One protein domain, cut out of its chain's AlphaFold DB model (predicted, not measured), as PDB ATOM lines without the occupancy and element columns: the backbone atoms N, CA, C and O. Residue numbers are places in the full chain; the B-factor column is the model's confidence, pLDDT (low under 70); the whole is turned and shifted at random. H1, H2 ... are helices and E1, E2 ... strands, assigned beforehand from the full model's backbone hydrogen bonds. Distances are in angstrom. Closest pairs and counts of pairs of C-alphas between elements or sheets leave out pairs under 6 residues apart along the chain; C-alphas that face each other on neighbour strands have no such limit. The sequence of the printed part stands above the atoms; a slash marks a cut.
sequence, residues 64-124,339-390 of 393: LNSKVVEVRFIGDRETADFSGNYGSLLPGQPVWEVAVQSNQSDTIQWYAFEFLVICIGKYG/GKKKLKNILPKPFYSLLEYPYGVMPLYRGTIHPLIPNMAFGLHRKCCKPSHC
ATOM      1  N   LEU A  64     189.745 130.628 193.293       92.44
ATOM      2  CA  LEU A  64     190.276 131.400 192.165       92.44
ATOM      3  C   LEU A  64     191.357 130.605 191.417       92.44
ATOM      4  O   LEU A  64     191.846 129.584 191.903       92.44
ATOM      5  N   ASN A  65     191.721 131.057 190.212       90.62
ATOM      6  CA  ASN A  65     192.732 130.412 189.357       90.62
ATOM      7  C   ASN A  65     192.465 128.925 189.054       90.62
ATOM      8  O   ASN A  65     193.386 128.185 188.724       90.62
ATOM      9  N   SER A  66     191.204 128.507 189.164       93.31
ATOM     10  CA  SER A  66     190.754 127.125 189.033       93.31
ATOM     11  C   SER A  66     189.743 127.050 187.892       93.31
ATOM     12  O   SER A  66     188.568 127.380 188.057       93.31
ATOM     13  N   LYS A  67     190.207 126.685 186.696       92.62
ATOM     14  CA  LYS A  67     189.388 126.662 185.483       92.62
ATOM     15  C   LYS A  67     188.719 125.303 185.321       92.62
ATOM     16  O   LYS A  67     189.396 124.291 185.190       92.62
ATOM     17  N   VAL A  68     187.391 125.289 185.249       93.62
ATOM     18  CA  VAL A  68     186.641 124.097 184.832       93.62
ATOM     19  C   VAL A  68     186.854 123.869 183.337       93.62
ATOM     20  O   VAL A  68     186.544 124.750 182.529       93.62
ATOM     21  N   VAL A  69     187.390 122.704 182.977       93.50
ATOM     22  CA  VAL A  69     187.692 122.337 181.582       93.50
ATOM     23  C   VAL A  69     186.768 121.253 181.041       93.50
ATOM     24  O   VAL A  69     186.503 121.244 179.844       93.50
ATOM     25  N   GLU A  70     186.234 120.390 181.906       94.69
ATOM     26  CA  GLU A  70     185.357 119.286 181.513       94.69
ATOM     27  C   GLU A  70     184.399 118.930 182.659       94.69
ATOM     28  O   GLU A  70     184.732 119.074 183.837       94.69
ATOM     29  N   VAL A  71     183.201 118.468 182.311       95.94
ATOM     30  CA  VAL A  71     182.203 117.902 183.220       95.94
ATOM     31  C   VAL A  71     181.818 116.515 182.708       95.94
ATOM     32  O   VAL A  71     181.619 116.323 181.509       95.94
ATOM     33  N   ARG A  72     181.680 115.541 183.607       94.69
ATOM     34  CA  ARG A  72     181.259 114.169 183.295       94.69
ATOM     35  C   ARG A  72     180.056 113.779 184.124       94.69
ATOM     36  O   ARG A  72     179.972 114.127 185.294       94.69
ATOM     37  N   PHE A  73     179.137 113.044 183.514       92.00
ATOM     38  CA  PHE A  73     178.045 112.411 184.243       92.00
ATOM     39  C   PHE A  73     178.490 111.021 184.692       92.00
ATOM     40  O   PHE A  73     178.889 110.215 183.851       92.00
ATOM     41  N   ILE A  74     178.423 110.771 185.997       90.69
ATOM     42  CA  ILE A  74     178.772 109.492 186.637       90.69
ATOM     43  C   ILE A  74     177.563 108.816 187.298       90.69
ATOM     44  O   ILE A  74     177.711 107.755 187.894       90.69
ATOM     45  N   GLY A  75     176.374 109.422 187.203       81.56
ATOM     46  CA  GLY A  75     175.136 108.819 187.686       81.56
ATOM     47  C   GLY A  75     174.693 107.617 186.846       81.56
ATOM     48  O   GLY A  75     175.141 107.420 185.713       81.56
ATOM     49  N   ASP A  76     173.782 106.822 187.407       72.38
ATOM     50  CA  ASP A  76     173.242 105.642 186.737       72.38
ATOM     51  C   ASP A  76     172.458 106.036 185.476       72.38
ATOM     52  O   ASP A  76     171.584 106.909 185.505       72.38
ATOM     53  N   ARG A  77     172.766 105.404 184.342       58.91
ATOM     54  CA  ARG A  77     172.154 105.736 183.051       58.91
ATOM     55  C   ARG A  77     170.683 105.342 182.979       58.91
ATOM     56  O   ARG A  77     169.962 106.002 182.241       58.91
ATOM     57  N   GLU A  78     170.234 104.369 183.771       55.12
ATOM     58  CA  GLU A  78     168.805 104.029 183.877       55.12
ATOM     59  C   GLU A  78     167.997 105.172 184.524       55.12
ATOM     60  O   GLU A  78     166.854 105.418 184.156       55.12
ATOM     61  N   THR A  79     168.609 105.975 185.409       51.66
ATOM     62  CA  THR A  79     167.985 107.210 185.939       51.66
ATOM     63  C   THR A  79     168.025 108.392 184.965       51.66
ATOM     64  O   THR A  79     167.343 109.395 185.181       51.66
ATOM     65  N   ALA A  80     168.801 108.276 183.883       51.88
ATOM     66  CA  ALA A  80     168.828 109.205 182.756       51.88
ATOM     67  C   ALA A  80     167.965 108.704 181.583       51.88
ATOM     68  O   ALA A  80     168.171 109.118 180.438       51.88
ATOM     69  N   ASP A  81     167.005 107.816 181.853       51.28
ATOM     70  CA  ASP A  81     165.999 107.424 180.883       51.28
ATOM     71  C   ASP A  81     165.238 108.668 180.401       51.28
ATOM     72  O   ASP A  81     164.473 109.312 181.123       51.28
ATOM     73  N   PHE A  82     165.401 108.994 179.117       57.06
ATOM     74  CA  PHE A  82     164.665 110.060 178.428       57.06
ATOM     75  C   PHE A  82     163.160 109.748 178.267       57.06
ATOM     76  O   PHE A  82     162.467 110.419 177.505       57.06
ATOM     77  N   SER A  83     162.654 108.727 178.970       54.69
ATOM     78  CA  SER A  83     161.268 108.250 178.964       54.69
ATOM     79  C   SER A  83     160.316 109.122 179.795       54.69
ATOM     80  O   SER A  83     159.106 108.914 179.749       54.69
ATOM     81  N   GLY A  84     160.835 110.123 180.518       51.22
ATOM     82  CA  GLY A  84     160.036 111.056 181.322       51.22
ATOM     83  C   GLY A  84     159.805 110.614 182.771       51.22
ATOM     84  O   GLY A  84     159.143 111.332 183.518       51.22
ATOM     85  N   ASN A  85     160.381 109.484 183.194       53.16
ATOM     86  CA  ASN A  85     160.447 109.102 184.602       53.16
ATOM     87  C   ASN A  85     161.648 109.789 185.256       53.16
ATOM     88  O   ASN A  85     162.790 109.364 185.110       53.16
ATOM     89  N   TYR A  86     161.388 110.887 185.964       55.41
ATOM     90  CA  TYR A  86     162.420 111.592 186.718       55.41
ATOM     91  C   TYR A  86     162.896 110.696 187.871       55.41
ATOM     92  O   TYR A  86     162.116 110.384 188.771       55.41
ATOM     93  N   GLY A  87     164.163 110.269 187.841       58.34
ATOM     94  CA  GLY A  87     164.798 109.608 188.984       58.34
ATOM     95  C   GLY A  87     164.768 110.485 190.246       58.34
ATOM     96  O   GLY A  87     164.425 111.668 190.190       58.34
ATOM     97  N   SER A  88     165.134 109.920 191.400       62.75
ATOM     98  CA  SER A  88     165.183 110.683 192.655       62.75
ATOM     99  C   SER A  88     166.143 111.871 192.523       62.75
ATOM    100  O   SER A  88     167.350 111.684 192.363       62.75
ATOM    101  N   LEU A  89     165.611 113.095 192.605       67.19
ATOM    102  CA  LEU A  89     166.428 114.302 192.729       67.19
ATOM    103  C   LEU A  89     167.235 114.209 194.024       67.19
ATOM    104  O   LEU A  89     166.680 113.837 195.055       67.19
ATOM    105  N   LEU A  90     168.517 114.579 193.957       76.06
ATOM    106  CA  LEU A  90     169.454 114.502 195.085       76.06
ATOM    107  C   LEU A  90     169.523 113.084 195.702       76.06
ATOM    108  O   LEU A  90     168.987 112.843 196.785       76.06
ATOM    109  N   PRO A  91     170.150 112.115 195.008       75.50
ATOM    110  CA  PRO A  91     170.209 110.724 195.457       75.50
ATOM    111  C   PRO A  91     171.129 110.495 196.673       75.50
ATOM    112  O   PRO A  91     171.339 109.348 197.060       75.50
ATOM    113  N   GLY A  92     171.721 111.542 197.257       81.44
ATOM    114  CA  GLY A  92     172.687 111.456 198.355       81.44
ATOM    115  C   GLY A  92     174.074 110.973 197.921       81.44
ATOM    116  O   GLY A  92     174.930 110.716 198.765       81.44
ATOM    117  N   GLN A  93     174.301 110.843 196.612       87.38
ATOM    118  CA  GLN A  93     175.564 110.411 196.018       87.38
ATOM    119  C   GLN A  93     175.954 111.312 194.836       87.38
ATOM    120  O   GLN A  93     175.074 111.859 194.161       87.38
ATOM    121  N   PRO A  94     177.258 111.480 194.554       90.88
ATOM    122  CA  PRO A  94     177.705 112.258 193.409       90.88
ATOM    123  C   PRO A  94     177.199 111.683 192.085       90.88
ATOM    124  O   PRO A  94     177.294 110.485 191.838       90.88
ATOM    125  N   VAL A  95     176.699 112.558 191.214       91.81
ATOM    126  CA  VAL A  95     176.233 112.199 189.860       91.81
ATOM    127  C   VAL A  95     176.993 112.951 188.768       91.81
ATOM    128  O   VAL A  95     176.893 112.605 187.591       91.81
ATOM    129  N   TRP A  96     177.803 113.940 189.149       94.44
ATOM    130  CA  TRP A  96     178.657 114.711 188.257       94.44
ATOM    131  C   TRP A  96     180.103 114.716 188.747       94.44
ATOM    132  O   TRP A  96     180.352 114.864 189.937       94.44
ATOM    133  N   GLU A  97     181.060 114.653 187.828       96.44
ATOM    134  CA  GLU A  97     182.462 114.975 188.089       96.44
ATOM    135  C   GLU A  97     182.876 116.214 187.301       96.44
ATOM    136  O   GLU A  97     182.461 116.414 186.160       96.44
ATOM    137  N   VAL A  98     183.716 117.047 187.904       97.12
ATOM    138  CA  VAL A  98     184.204 118.297 187.325       97.12
ATOM    139  C   VAL A  98     185.724 118.265 187.292       97.12
ATOM    140  O   VAL A  98     186.368 118.154 188.336       97.12
ATOM    141  N   ALA A  99     186.288 118.393 186.094       96.25
ATOM    142  CA  ALA A  99     187.719 118.516 185.877       96.25
ATOM    143  C   ALA A  99     188.134 119.984 185.983       96.25
ATOM    144  O   ALA A  99     187.640 120.850 185.252       96.25
ATOM    145  N   VAL A 100     189.065 120.249 186.891       95.81
ATOM    146  CA  VAL A 100     189.573 121.579 187.204       95.81
ATOM    147  C   VAL A 100     191.066 121.623 186.913       95.81
ATOM    148  O   VAL A 100     191.832 120.830 187.455       95.81
ATOM    149  N   GLN A 101     191.470 122.570 186.075       94.25
ATOM    150  CA  GLN A 101     192.865 122.883 185.783       94.25
ATOM    151  C   GLN A 101     193.272 124.141 186.558       94.25
ATOM    152  O   GLN A 101     192.587 125.168 186.490       94.25
ATOM    153  N   SER A 102     194.383 124.072 187.291       89.50
ATOM    154  CA  SER A 102     194.965 125.251 187.939       89.50
ATOM    155  C   SER A 102     195.756 126.071 186.922       89.50
ATOM    156  O   SER A 102     196.495 125.516 186.120       89.50
ATOM    157  N   ASN A 103     195.690 127.401 186.974       77.62
ATOM    158  CA  ASN A 103     196.497 128.243 186.074       77.62
ATOM    159  C   ASN A 103     198.020 128.083 186.284       77.62
ATOM    160  O   ASN A 103     198.797 128.517 185.441       77.62
ATOM    161  N   GLN A 104     198.449 127.509 187.413       78.38
ATOM    162  CA  GLN A 104     199.862 127.344 187.777       78.38
ATOM    163  C   GLN A 104     200.422 125.951 187.443       78.38
ATOM    164  O   GLN A 104     201.614 125.716 187.620       78.38
ATOM    165  N   SER A 105     199.582 125.011 187.002       77.69
ATOM    166  CA  SER A 105     199.989 123.634 186.722       77.69
ATOM    167  C   SER A 105     199.071 123.006 185.680       77.69
ATOM    168  O   SER A 105     197.854 123.094 185.795       77.69
ATOM    169  N   ASP A 106     199.638 122.265 184.729       81.69
ATOM    170  CA  ASP A 106     198.858 121.480 183.762       81.69
ATOM    171  C   ASP A 106     198.168 120.248 184.377       81.69
ATOM    172  O   ASP A 106     197.564 119.440 183.672       81.69
ATOM    173  N   THR A 107     198.227 120.088 185.702       87.12
ATOM    174  CA  THR A 107     197.522 119.017 186.402       87.12
ATOM    175  C   THR A 107     196.016 119.274 186.434       87.12
ATOM    176  O   THR A 107     195.537 120.337 186.836       87.12
ATOM    177  N   ILE A 108     195.255 118.261 186.012       93.88
ATOM    178  CA  ILE A 108     193.795 118.245 186.074       93.88
ATOM    179  C   ILE A 108     193.377 117.470 187.320       93.88
ATOM    180  O   ILE A 108     193.750 116.310 187.496       93.88
ATOM    181  N   GLN A 109     192.577 118.107 188.168       94.88
ATOM    182  CA  GLN A 109     191.982 117.497 189.353       94.88
ATOM    183  C   GLN A 109     190.488 117.273 189.137       94.88
ATOM    184  O   GLN A 109     189.794 118.154 188.630       94.88
ATOM    185  N   TRP A 110     189.996 116.108 189.548       96.00
ATOM    186  CA  TRP A 110     188.590 115.736 189.431       96.00
ATOM    187  C   TRP A 110     187.884 115.855 190.775       96.00
ATOM    188  O   TRP A 110     188.397 115.410 191.802       96.00
ATOM    189  N   TYR A 111     186.700 116.458 190.754       96.25
ATOM    190  CA  TYR A 111     185.866 116.666 191.930       96.25
ATOM    191  C   TYR A 111     184.455 116.161 191.657       96.25
ATOM    192  O   TYR A 111     183.840 116.561 190.669       96.25
ATOM    193  N   ALA A 112     183.946 115.299 192.533       96.19
ATOM    194  CA  ALA A 112     182.618 114.721 192.407       96.19
ATOM    195  C   ALA A 112     181.581 115.561 193.169       96.19
ATOM    196  O   ALA A 112     181.809 115.964 194.310       96.19
ATOM    197  N   PHE A 113     180.436 115.814 192.538       95.38
ATOM    198  CA  PHE A 113     179.339 116.612 193.073       95.38
ATOM    199  C   PHE A 113     177.988 115.954 192.799       95.38
ATOM    200  O   PHE A 113     177.754 115.325 191.766       95.38
ATOM    201  N   GLU A 114     177.064 116.141 193.732       92.94
ATOM    202  CA  GLU A 114     175.678 115.703 193.593       92.94
ATOM    203  C   GLU A 114     174.841 116.666 192.740       92.94
ATOM    204  O   GLU A 114     173.911 116.238 192.060       92.94
ATOM    205  N   PHE A 115     175.165 117.962 192.758       92.94
ATOM    206  CA  PHE A 115     174.427 118.992 192.032       92.94
ATOM    207  C   PHE A 115     175.368 120.058 191.472       92.94
ATOM    208  O   PHE A 115     176.290 120.499 192.159       92.94
ATOM    209  N   LEU A 116     175.112 120.508 190.241       94.81
ATOM    210  CA  LEU A 116     175.895 121.556 189.585       94.81
ATOM    211  C   LEU A 116     175.049 122.794 189.276       94.81
ATOM    212  O   LEU A 116     173.992 122.706 188.655       94.81
ATOM    213  N   VAL A 117     175.555 123.975 189.641       94.38
ATOM    214  CA  VAL A 117     175.000 125.269 189.212       94.38
ATOM    215  C   VAL A 117     175.977 125.928 188.238       94.38
ATOM    216  O   VAL A 117     177.079 126.330 188.604       94.38
ATOM    217  N   ILE A 118     175.575 126.055 186.978       91.62
ATOM    218  CA  ILE A 118     176.396 126.603 185.901       91.62
ATOM    219  C   ILE A 118     176.237 128.130 185.849       91.62
ATOM    220  O   ILE A 118     175.273 128.646 185.284       91.62
ATOM    221  N   CYS A 119     177.211 128.857 186.403       90.25
ATOM    222  CA  CYS A 119     177.242 130.330 186.471       90.25
ATOM    223  C   CYS A 119     178.312 130.951 185.557       90.25
ATOM    224  O   CYS A 119     178.971 131.923 185.908       90.25
ATOM    225  N   ILE A 120     178.516 130.382 184.370       84.69
ATOM    226  CA  ILE A 120     179.655 130.740 183.512       84.69
ATOM    227  C   ILE A 120     179.458 132.021 182.685       84.69
ATOM    228  O   ILE A 120     180.372 132.414 181.962       84.69
ATOM    229  N   GLY A 121     178.286 132.656 182.762       77.88
ATOM    230  CA  GLY A 121     177.944 133.827 181.958       77.88
ATOM    231  C   GLY A 121     177.789 133.525 180.461       77.88
ATOM    232  O   GLY A 121     178.316 132.558 179.915       77.88
ATOM    233  N   LYS A 122     177.031 134.380 179.771       71.06
ATOM    234  CA  LYS A 122     176.742 134.246 178.330       71.06
ATOM    235  C   LYS A 122     177.638 135.119 177.445       71.06
ATOM    236  O   LYS A 122     177.789 134.849 176.253       71.06
ATOM    237  N   TYR A 123     178.172 136.190 178.014       70.56
ATOM    238  CA  TYR A 123     178.937 137.225 177.327       70.56
ATOM    239  C   TYR A 123     180.368 137.231 177.874       70.56
ATOM    240  O   TYR A 123     180.559 136.919 179.044       70.56
ATOM    241  N   GLY A 124     181.354 137.585 177.047       66.12
ATOM    242  CA  GLY A 124     182.694 137.937 177.531       66.12
ATOM    243  C   GLY A 124     183.852 137.047 177.081       66.12
ATOM    244  O   GLY A 124     184.944 137.579 176.949       66.12
ATOM    245  N   GLY A 339     178.106 132.377 173.732       76.31
ATOM    246  CA  GLY A 339     178.026 131.656 175.005       76.31
ATOM    247  C   GLY A 339     177.701 130.161 174.855       76.31
ATOM    248  O   GLY A 339     178.031 129.378 175.742       76.31
ATOM    249  N   LYS A 340     177.106 129.725 173.732       78.19
ATOM    250  CA  LYS A 340     176.739 128.311 173.526       78.19
ATOM    251  C   LYS A 340     177.970 127.434 173.320       78.19
ATOM    252  O   LYS A 340     178.019 126.327 173.854       78.19
ATOM    253  N   LYS A 341     178.979 127.930 172.597       82.25
ATOM    254  CA  LYS A 341     180.263 127.227 172.437       82.25
ATOM    255  C   LYS A 341     180.962 126.973 173.775       82.25
ATOM    256  O   LYS A 341     181.624 125.954 173.921       82.25
ATOM    257  N   LYS A 342     180.772 127.842 174.775       82.00
ATOM    258  CA  LYS A 342     181.360 127.653 176.109       82.00
ATOM    259  C   LYS A 342     180.803 126.405 176.789       82.00
ATOM    260  O   LYS A 342     181.569 125.579 177.270       82.00
ATOM    261  N   LEU A 343     179.479 126.245 176.756       85.69
ATOM    262  CA  LEU A 343     178.802 125.056 177.276       85.69
ATOM    263  C   LEU A 343     179.187 123.794 176.501       85.69
ATOM    264  O   LEU A 343     179.386 122.756 177.118       85.69
ATOM    265  N   LYS A 344     179.360 123.901 175.177       85.25
ATOM    266  CA  LYS A 344     179.797 122.787 174.319       85.25
ATOM    267  C   LYS A 344     181.124 122.186 174.745       85.25
ATOM    268  O   LYS A 344     181.306 120.980 174.648       85.25
ATOM    269  N   ASN A 345     182.046 123.044 175.162       86.00
ATOM    270  CA  ASN A 345     183.401 122.627 175.482       86.00
ATOM    271  C   ASN A 345     183.491 121.929 176.842       86.00
ATOM    272  O   ASN A 345     184.425 121.166 177.041       86.00
ATOM    273  N   ILE A 346     182.551 122.191 177.759       90.56
ATOM    274  CA  ILE A 346     182.593 121.642 179.122       90.56
ATOM    275  C   ILE A 346     181.578 120.520 179.352       90.56
ATOM    276  O   ILE A 346     181.857 119.626 180.142       90.56
ATOM    277  N   LEU A 347     180.403 120.552 178.711       91.31
ATOM    278  CA  LEU A 347     179.342 119.572 178.948       91.31
ATOM    279  C   LEU A 347     179.447 118.384 177.983       91.31
ATOM    280  O   LEU A 347     179.610 118.584 176.776       91.31
ATOM    281  N   PRO A 348     179.270 117.146 178.473       90.00
ATOM    282  CA  PRO A 348     179.390 115.964 177.641       90.00
ATOM    283  C   PRO A 348     178.117 115.746 176.810       90.00
ATOM    284  O   PRO A 348     177.028 116.250 177.117       90.00
ATOM    285  N   LYS A 349     178.231 114.936 175.752       86.56
ATOM    286  CA  LYS A 349     177.053 114.365 175.084       86.56
ATOM    287  C   LYS A 349     176.389 113.328 176.011       86.56
ATOM    288  O   LYS A 349     177.113 112.603 176.688       86.56
ATOM    289  N   PRO A 350     175.046 113.216 176.025       87.31
ATOM    290  CA  PRO A 350     174.081 113.943 175.191       87.31
ATOM    291  C   PRO A 350     173.638 115.306 175.756       87.31
ATOM    292  O   PRO A 350     172.988 116.062 175.040       87.31
ATOM    293  N   PHE A 351     173.987 115.648 177.002       88.44
ATOM    294  CA  PHE A 351     173.421 116.799 177.721       88.44
ATOM    295  C   PHE A 351     173.640 118.144 177.031       88.44
ATOM    296  O   PHE A 351     172.736 118.975 177.013       88.44
ATOM    297  N   TYR A 352     174.800 118.357 176.405       86.56
ATOM    298  CA  TYR A 352     175.008 119.570 175.618       86.56
ATOM    299  C   TYR A 352     174.033 119.686 174.432       86.56
ATOM    300  O   TYR A 352     173.491 120.765 174.194       86.56
ATOM    301  N   SER A 353     173.770 118.591 173.710       87.56
ATOM    302  CA  SER A 353     172.854 118.594 172.562       87.56
ATOM    303  C   SER A 353     171.426 118.960 172.969       87.56
ATOM    304  O   SER A 353     170.710 119.587 172.197       87.56
ATOM    305  N   LEU A 354     171.023 118.637 174.201       86.50
ATOM    306  CA  LEU A 354     169.723 119.035 174.750       86.50
ATOM    307  C   LEU A 354     169.610 120.559 174.916       86.50
ATOM    308  O   LEU A 354     168.524 121.119 174.839       86.50
ATOM    309  N   LEU A 355     170.736 121.255 175.095       84.50
ATOM    310  CA  LEU A 355     170.786 122.715 175.214       84.50
ATOM    311  C   LEU A 355     170.814 123.419 173.844       84.50
ATOM    312  O   LEU A 355     170.617 124.641 173.758       84.50
ATOM    313  N   GLU A 356     171.045 122.673 172.760       81.12
ATOM    314  CA  GLU A 356     170.981 123.170 171.389       81.12
ATOM    315  C   GLU A 356     169.528 123.224 170.898       81.12
ATOM    316  O   GLU A 356     169.028 122.319 170.243       81.12
ATOM    317  N   TYR A 357     168.846 124.339 171.173       72.94
ATOM    318  CA  TYR A 357     167.538 124.615 170.574       72.94
ATOM    319  C   TYR A 357     167.646 125.541 169.344       72.94
ATOM    320  O   TYR A 357     168.499 126.455 169.335       72.94
ATOM    321  N   PRO A 358     166.768 125.368 168.330       64.44
ATOM    322  CA  PRO A 358     166.601 126.309 167.225       64.44
ATOM    323  C   PRO A 358     166.413 127.762 167.703       64.44
ATOM    324  O   PRO A 358     166.039 128.035 168.841       64.44
ATOM    325  N   TYR A 359     166.723 128.739 166.846       59.84
ATOM    326  CA  TYR A 359     166.580 130.182 167.144       59.84
ATOM    327  C   TYR A 359     167.463 130.721 168.289       59.84
ATOM    328  O   TYR A 359     167.345 131.869 168.733       59.84
ATOM    329  N   GLY A 360     168.435 129.927 168.744       63.56
ATOM    330  CA  GLY A 360     169.483 130.395 169.641       63.56
ATOM    331  C   GLY A 360     169.045 130.558 171.098       63.56
ATOM    332  O   GLY A 360     169.760 131.225 171.847       63.56
ATOM    333  N   VAL A 361     167.903 130.001 171.496       70.69
ATOM    334  CA  VAL A 361     167.454 129.907 172.896       70.69
ATOM    335  C   VAL A 361     168.017 128.611 173.500       70.69
ATOM    336  O   VAL A 361     168.456 127.737 172.751       70.69
ATOM    337  N   MET A 362     168.134 128.532 174.824       80.31
ATOM    338  CA  MET A 362     168.376 127.266 175.528       80.31
ATOM    339  C   MET A 362     167.034 126.817 176.117       80.31
ATOM    340  O   MET A 362     166.375 127.659 176.735       80.31
ATOM    341  N   PRO A 363     166.615 125.555 175.932       85.31
ATOM    342  CA  PRO A 363     165.302 125.075 176.346       85.31
ATOM    343  C   PRO A 363     165.309 124.778 177.850       85.31
ATOM    344  O   PRO A 363     165.330 123.640 178.301       85.31
ATOM    345  N   LEU A 364     165.376 125.841 178.646       85.94
ATOM    346  CA  LEU A 364     165.427 125.770 180.098       85.94
ATOM    347  C   LEU A 364     164.065 126.157 180.669       85.94
ATOM    348  O   LEU A 364     163.580 127.268 180.433       85.94
ATOM    349  N   TYR A 365     163.494 125.294 181.502       84.12
ATOM    350  CA  TYR A 365     162.340 125.627 182.322       84.12
ATOM    351  C   TYR A 365     162.662 126.847 183.188       84.12
ATOM    352  O   TYR A 365     163.646 126.873 183.939       84.12
ATOM    353  N   ARG A 366     161.853 127.901 183.013       81.12
ATOM    354  CA  ARG A 366     162.027 129.235 183.619       81.12
ATOM    355  C   ARG A 366     163.411 129.867 183.405       81.12
ATOM    356  O   ARG A 366     163.772 130.804 184.110       81.12
ATOM    357  N   GLY A 367     164.166 129.412 182.404       80.81
ATOM    358  CA  GLY A 367     165.526 129.890 182.153       80.81
ATOM    359  C   GLY A 367     166.582 129.339 183.115       80.81
ATOM    360  O   GLY A 367     167.683 129.886 183.132       80.81
ATOM    361  N   THR A 368     166.265 128.302 183.902       87.31
ATOM    362  CA  THR A 368     167.153 127.791 184.961       87.31
ATOM    363  C   THR A 368     167.415 126.291 184.873       87.31
ATOM    364  O   THR A 368     168.564 125.890 184.983       87.31
ATOM    365  N   ILE A 369     166.402 125.444 184.682       89.25
ATOM    366  CA  ILE A 369     166.563 123.980 184.795       89.25
ATOM    367  C   ILE A 369     166.220 123.327 183.463       89.25
ATOM    368  O   ILE A 369     165.223 123.689 182.846       89.25
ATOM    369  N   HIS A 370     167.014 122.358 183.016       88.19
ATOM    370  CA  HIS A 370     166.628 121.518 181.886       88.19
ATOM    371  C   HIS A 370     165.991 120.226 182.419       88.19
ATOM    372  O   HIS A 370     166.659 119.519 183.169       88.19
ATOM    373  N   PRO A 371     164.749 119.869 182.039       83.50
ATOM    374  CA  PRO A 371     164.046 118.722 182.626       83.50
ATOM    375  C   PRO A 371     164.762 117.384 182.393       83.50
ATOM    376  O   PRO A 371     164.645 116.476 183.201       83.50
ATOM    377  N   LEU A 372     165.520 117.273 181.300       85.00
ATOM    378  CA  LEU A 372     166.272 116.064 180.940       85.00
ATOM    379  C   LEU A 372     167.751 116.089 181.377       85.00
ATOM    380  O   LEU A 372     168.507 115.204 180.988       85.00
ATOM    381  N   ILE A 373     168.202 117.121 182.101       88.25
ATOM    382  CA  ILE A 373     169.563 117.146 182.658       88.25
ATOM    383  C   ILE A 373     169.448 116.945 184.173       88.25
ATOM    384  O   ILE A 373     168.946 117.838 184.858       88.25
ATOM    385  N   PRO A 374     169.896 115.798 184.708       87.12
ATOM    386  CA  PRO A 374     169.756 115.492 186.124       87.12
ATOM    387  C   PRO A 374     170.622 116.425 186.971       87.12
ATOM    388  O   PRO A 374     171.763 116.728 186.622       87.12
ATOM    389  N   ASN A 375     170.080 116.870 188.103       89.62
ATOM    390  CA  ASN A 375     170.796 117.600 189.151       89.62
ATOM    391  C   ASN A 375     171.684 118.758 188.644       89.62
ATOM    392  O   ASN A 375     172.802 118.965 189.124       89.62
ATOM    393  N   MET A 376     171.204 119.507 187.649       91.56
ATOM    394  CA  MET A 376     171.928 120.646 187.091       91.56
ATOM    395  C   MET A 376     171.006 121.848 186.900       91.56
ATOM    396  O   MET A 376     169.915 121.740 186.336       91.56
ATOM    397  N   ALA A 377     171.477 123.018 187.318       92.25
ATOM    398  CA  ALA A 377     170.842 124.305 187.063       92.25
ATOM    399  C   ALA A 377     171.792 125.250 186.322       92.25
ATOM    400  O   ALA A 377     173.010 125.156 186.427       92.25
ATOM    401  N   PHE A 378     171.227 126.213 185.605       89.25
ATOM    402  CA  PHE A 378     171.939 127.242 184.862       89.25
ATOM    403  C   PHE A 378     171.591 128.610 185.446       89.25
ATOM    404  O   PHE A 378     170.454 129.077 185.361       89.25
ATOM    405  N   GLY A 379     172.584 129.273 186.034       80.00
ATOM    406  CA  GLY A 379     172.469 130.648 186.505       80.00
ATOM    407  C   GLY A 379     172.642 131.632 185.349       80.00
ATOM    408  O   GLY A 379     173.506 131.451 184.492       80.00
ATOM    409  N   LEU A 380     171.834 132.699 185.323       64.25
ATOM    410  CA  LEU A 380     172.020 133.864 184.438       64.25
ATOM    411  C   LEU A 380     171.948 133.581 182.914       64.25
ATOM    412  O   LEU A 380     172.429 134.378 182.108       64.25
ATOM    413  N   HIS A 381     171.297 132.491 182.486       55.53
ATOM    414  CA  HIS A 381     171.122 132.120 181.066       55.53
ATOM    415  C   HIS A 381     169.753 132.522 180.480       55.53
ATOM    416  O   HIS A 381     169.250 131.908 179.536       55.53
ATOM    417  N   ARG A 382     169.130 133.589 180.994       55.75
ATOM    418  CA  ARG A 382     167.824 134.046 180.500       55.75
ATOM    419  C   ARG A 382     167.989 134.787 179.166       55.75
ATOM    420  O   ARG A 382     168.613 135.844 179.095       55.75
ATOM    421  N   LYS A 383     167.429 134.241 178.082       49.41
ATOM    422  CA  LYS A 383     167.144 135.010 176.860       49.41
ATOM    423  C   LYS A 383     165.720 135.535 176.967       49.41
ATOM    424  O   LYS A 383     164.795 134.749 177.137       49.41
ATOM    425  N   CYS A 384     165.548 136.842 176.839       49.56
ATOM    426  CA  CYS A 384     164.232 137.410 176.607       49.56
ATOM    427  C   CYS A 384     163.853 137.054 175.152       49.56
ATOM    428  O   CYS A 384     164.590 137.378 174.215       49.56
ATOM    429  N   CYS A 385     162.803 136.257 174.964       39.53
ATOM    430  CA  CYS A 385     162.371 135.785 173.649       39.53
ATOM    431  C   CYS A 385     161.435 136.801 172.993       39.53
ATOM    432  O   CYS A 385     160.718 137.531 173.674       39.53
ATOM    433  N   LYS A 386     161.397 136.816 171.653       41.41
ATOM    434  CA  LYS A 386     160.321 137.518 170.948       41.41
ATOM    435  C   LYS A 386     158.974 136.903 171.360       41.41
ATOM    436  O   LYS A 386     158.890 135.673 171.410       41.41
ATOM    437  N   PRO A 387     157.919 137.707 171.592       39.22
ATOM    438  CA  PRO A 387     156.608 137.203 172.006       39.22
ATOM    439  C   PRO A 387     156.057 136.094 171.095       39.22
ATOM    440  O   PRO A 387     155.468 135.131 171.575       39.22
ATOM    441  N   SER A 388     156.327 136.170 169.787       35.25
ATOM    442  CA  SER A 388     155.916 135.169 168.794       35.25
ATOM    443  C   SER A 388     156.614 133.810 168.926       35.25
ATOM    444  O   SER A 388     156.164 132.843 168.325       35.25
ATOM    445  N   HIS A 389     157.715 133.713 169.678       36.09
ATOM    446  CA  HIS A 389     158.481 132.474 169.882       36.09
ATOM    447  C   HIS A 389     158.305 131.897 171.296       36.09
ATOM    448  O   HIS A 389     158.750 130.785 171.559       36.09
ATOM    449  N   CYS A 390     157.636 132.620 172.202       34.62
ATOM    450  CA  CYS A 390     157.330 132.148 173.556       34.62
ATOM    451  C   CYS A 390     156.186 131.126 173.614       34.62
ATOM    452  O   CYS A 390     156.055 130.452 174.624       34.62
TER     453      CYS A 390
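This is residues 64 to 124 and 339 to 390 of the 393 residues of a protein of Hevea brasiliensis (UniProt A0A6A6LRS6). This is a flat model with a strongly twisted antiparallel sheet of three strands, E1, E2 and E3, at one end and a small loop-rich body beside it. In that body the short parallel pair E4 and E5 lies near the middle, the helix H2 packs on edge strand E1 and H3 follows, while the long loops 81 to 95 and 356 to 375 add much of the rest. The tip of the E2 and E3 hairpin and the last residues, with H4, lie at opposite ends of the length. The printed part has 113 residues, with 51 of them, under half, in named elements, which run E1, H1, E2, E3, E4, H2, H3, E5, H4, of mixed class with helices and strands; the larger sheet has the order E1, E2, E3. The whole is compact, with a radius of gyration of the C-alphas of 15.0 A, and spans 49 by 36 by 19 A.

Start with E1, residues 66 to 73, an edge strand that bends by 60 degrees at residue 69. Beside it runs the inner strand E2, residues 96 to 102, antiparallel at 157 degrees; look for N 67 and O 101, 2.8 A apart, and N 99 and O 70, also 2.8 A. E2 forms a hairpin with the edge strand E3, residues 105 to 113, antiparallel at 157 degrees; check N 98 and O 111 at 2.8 A. Between E1 and E2 in the chain you meet H1, residues 77 to 80, which is not on the sheet. After E3, a tight link brings you to E4, residues 116 to 118; these two strands meet only through their link. E4 is the parallel neighbour of E5, residues 376 to 378, at 18 degrees, with N 118 and O 377 at 2.8 A. Past the cut, H2, residues 339 to 346, is on the sheet of E1, E2 and E3 at a height of 6.3 A, over none of its strands; its closest C-alphas to E1 are those of Glu 70 and Ile 346, 4.3 A apart. H3, residues 351 to 355, is close to H2 but not clearly touching, with the C-alphas of Lys 344 and Tyr 352 the closest at 5.9 A. H4, residues 387 to 390, is apart from H3 and from E4, among others. In H2, 2 of 4 O i to N i+4 pairs are within hydrogen-bond range, in H3 0 of 1 beside 2 of 2 O i to N i+3 pairs, and H1 and H4 are too short for an O i to N i+4 pair.

Find C-alpha 66 at (190.754, 127.125, 189.033); from there E1 runs 20.0 A to C-alpha 73. H1 covers 4.8 A, E2 19.4 A and E3 22.7 A, beginning at C-alpha 105 at (199.989, 123.634, 186.722). E4 measures 6.3 A, H2 11.8 A, H3 6.9 A and E5 7.0 A. H4, 5.3 A long, ends at C-alpha 390, at (157.330, 132.148, 173.556).

The two C-alphas farthest apart are those of Ser 105 and Ser 388, 49.0 A. Residues 125 to 338 are not printed, and C-alphas 124 and 339 stand 8.2 A apart across that cut. The long links are H1 to E2, 15 residues, and H3 to E5, 20 residues. The mean pLDDT of the printed part is 78.7; look in the B-factor column for values under 70 at residues 77 to 89, 124, 358 to 360 and 380 to 390, where the model's confidence is low.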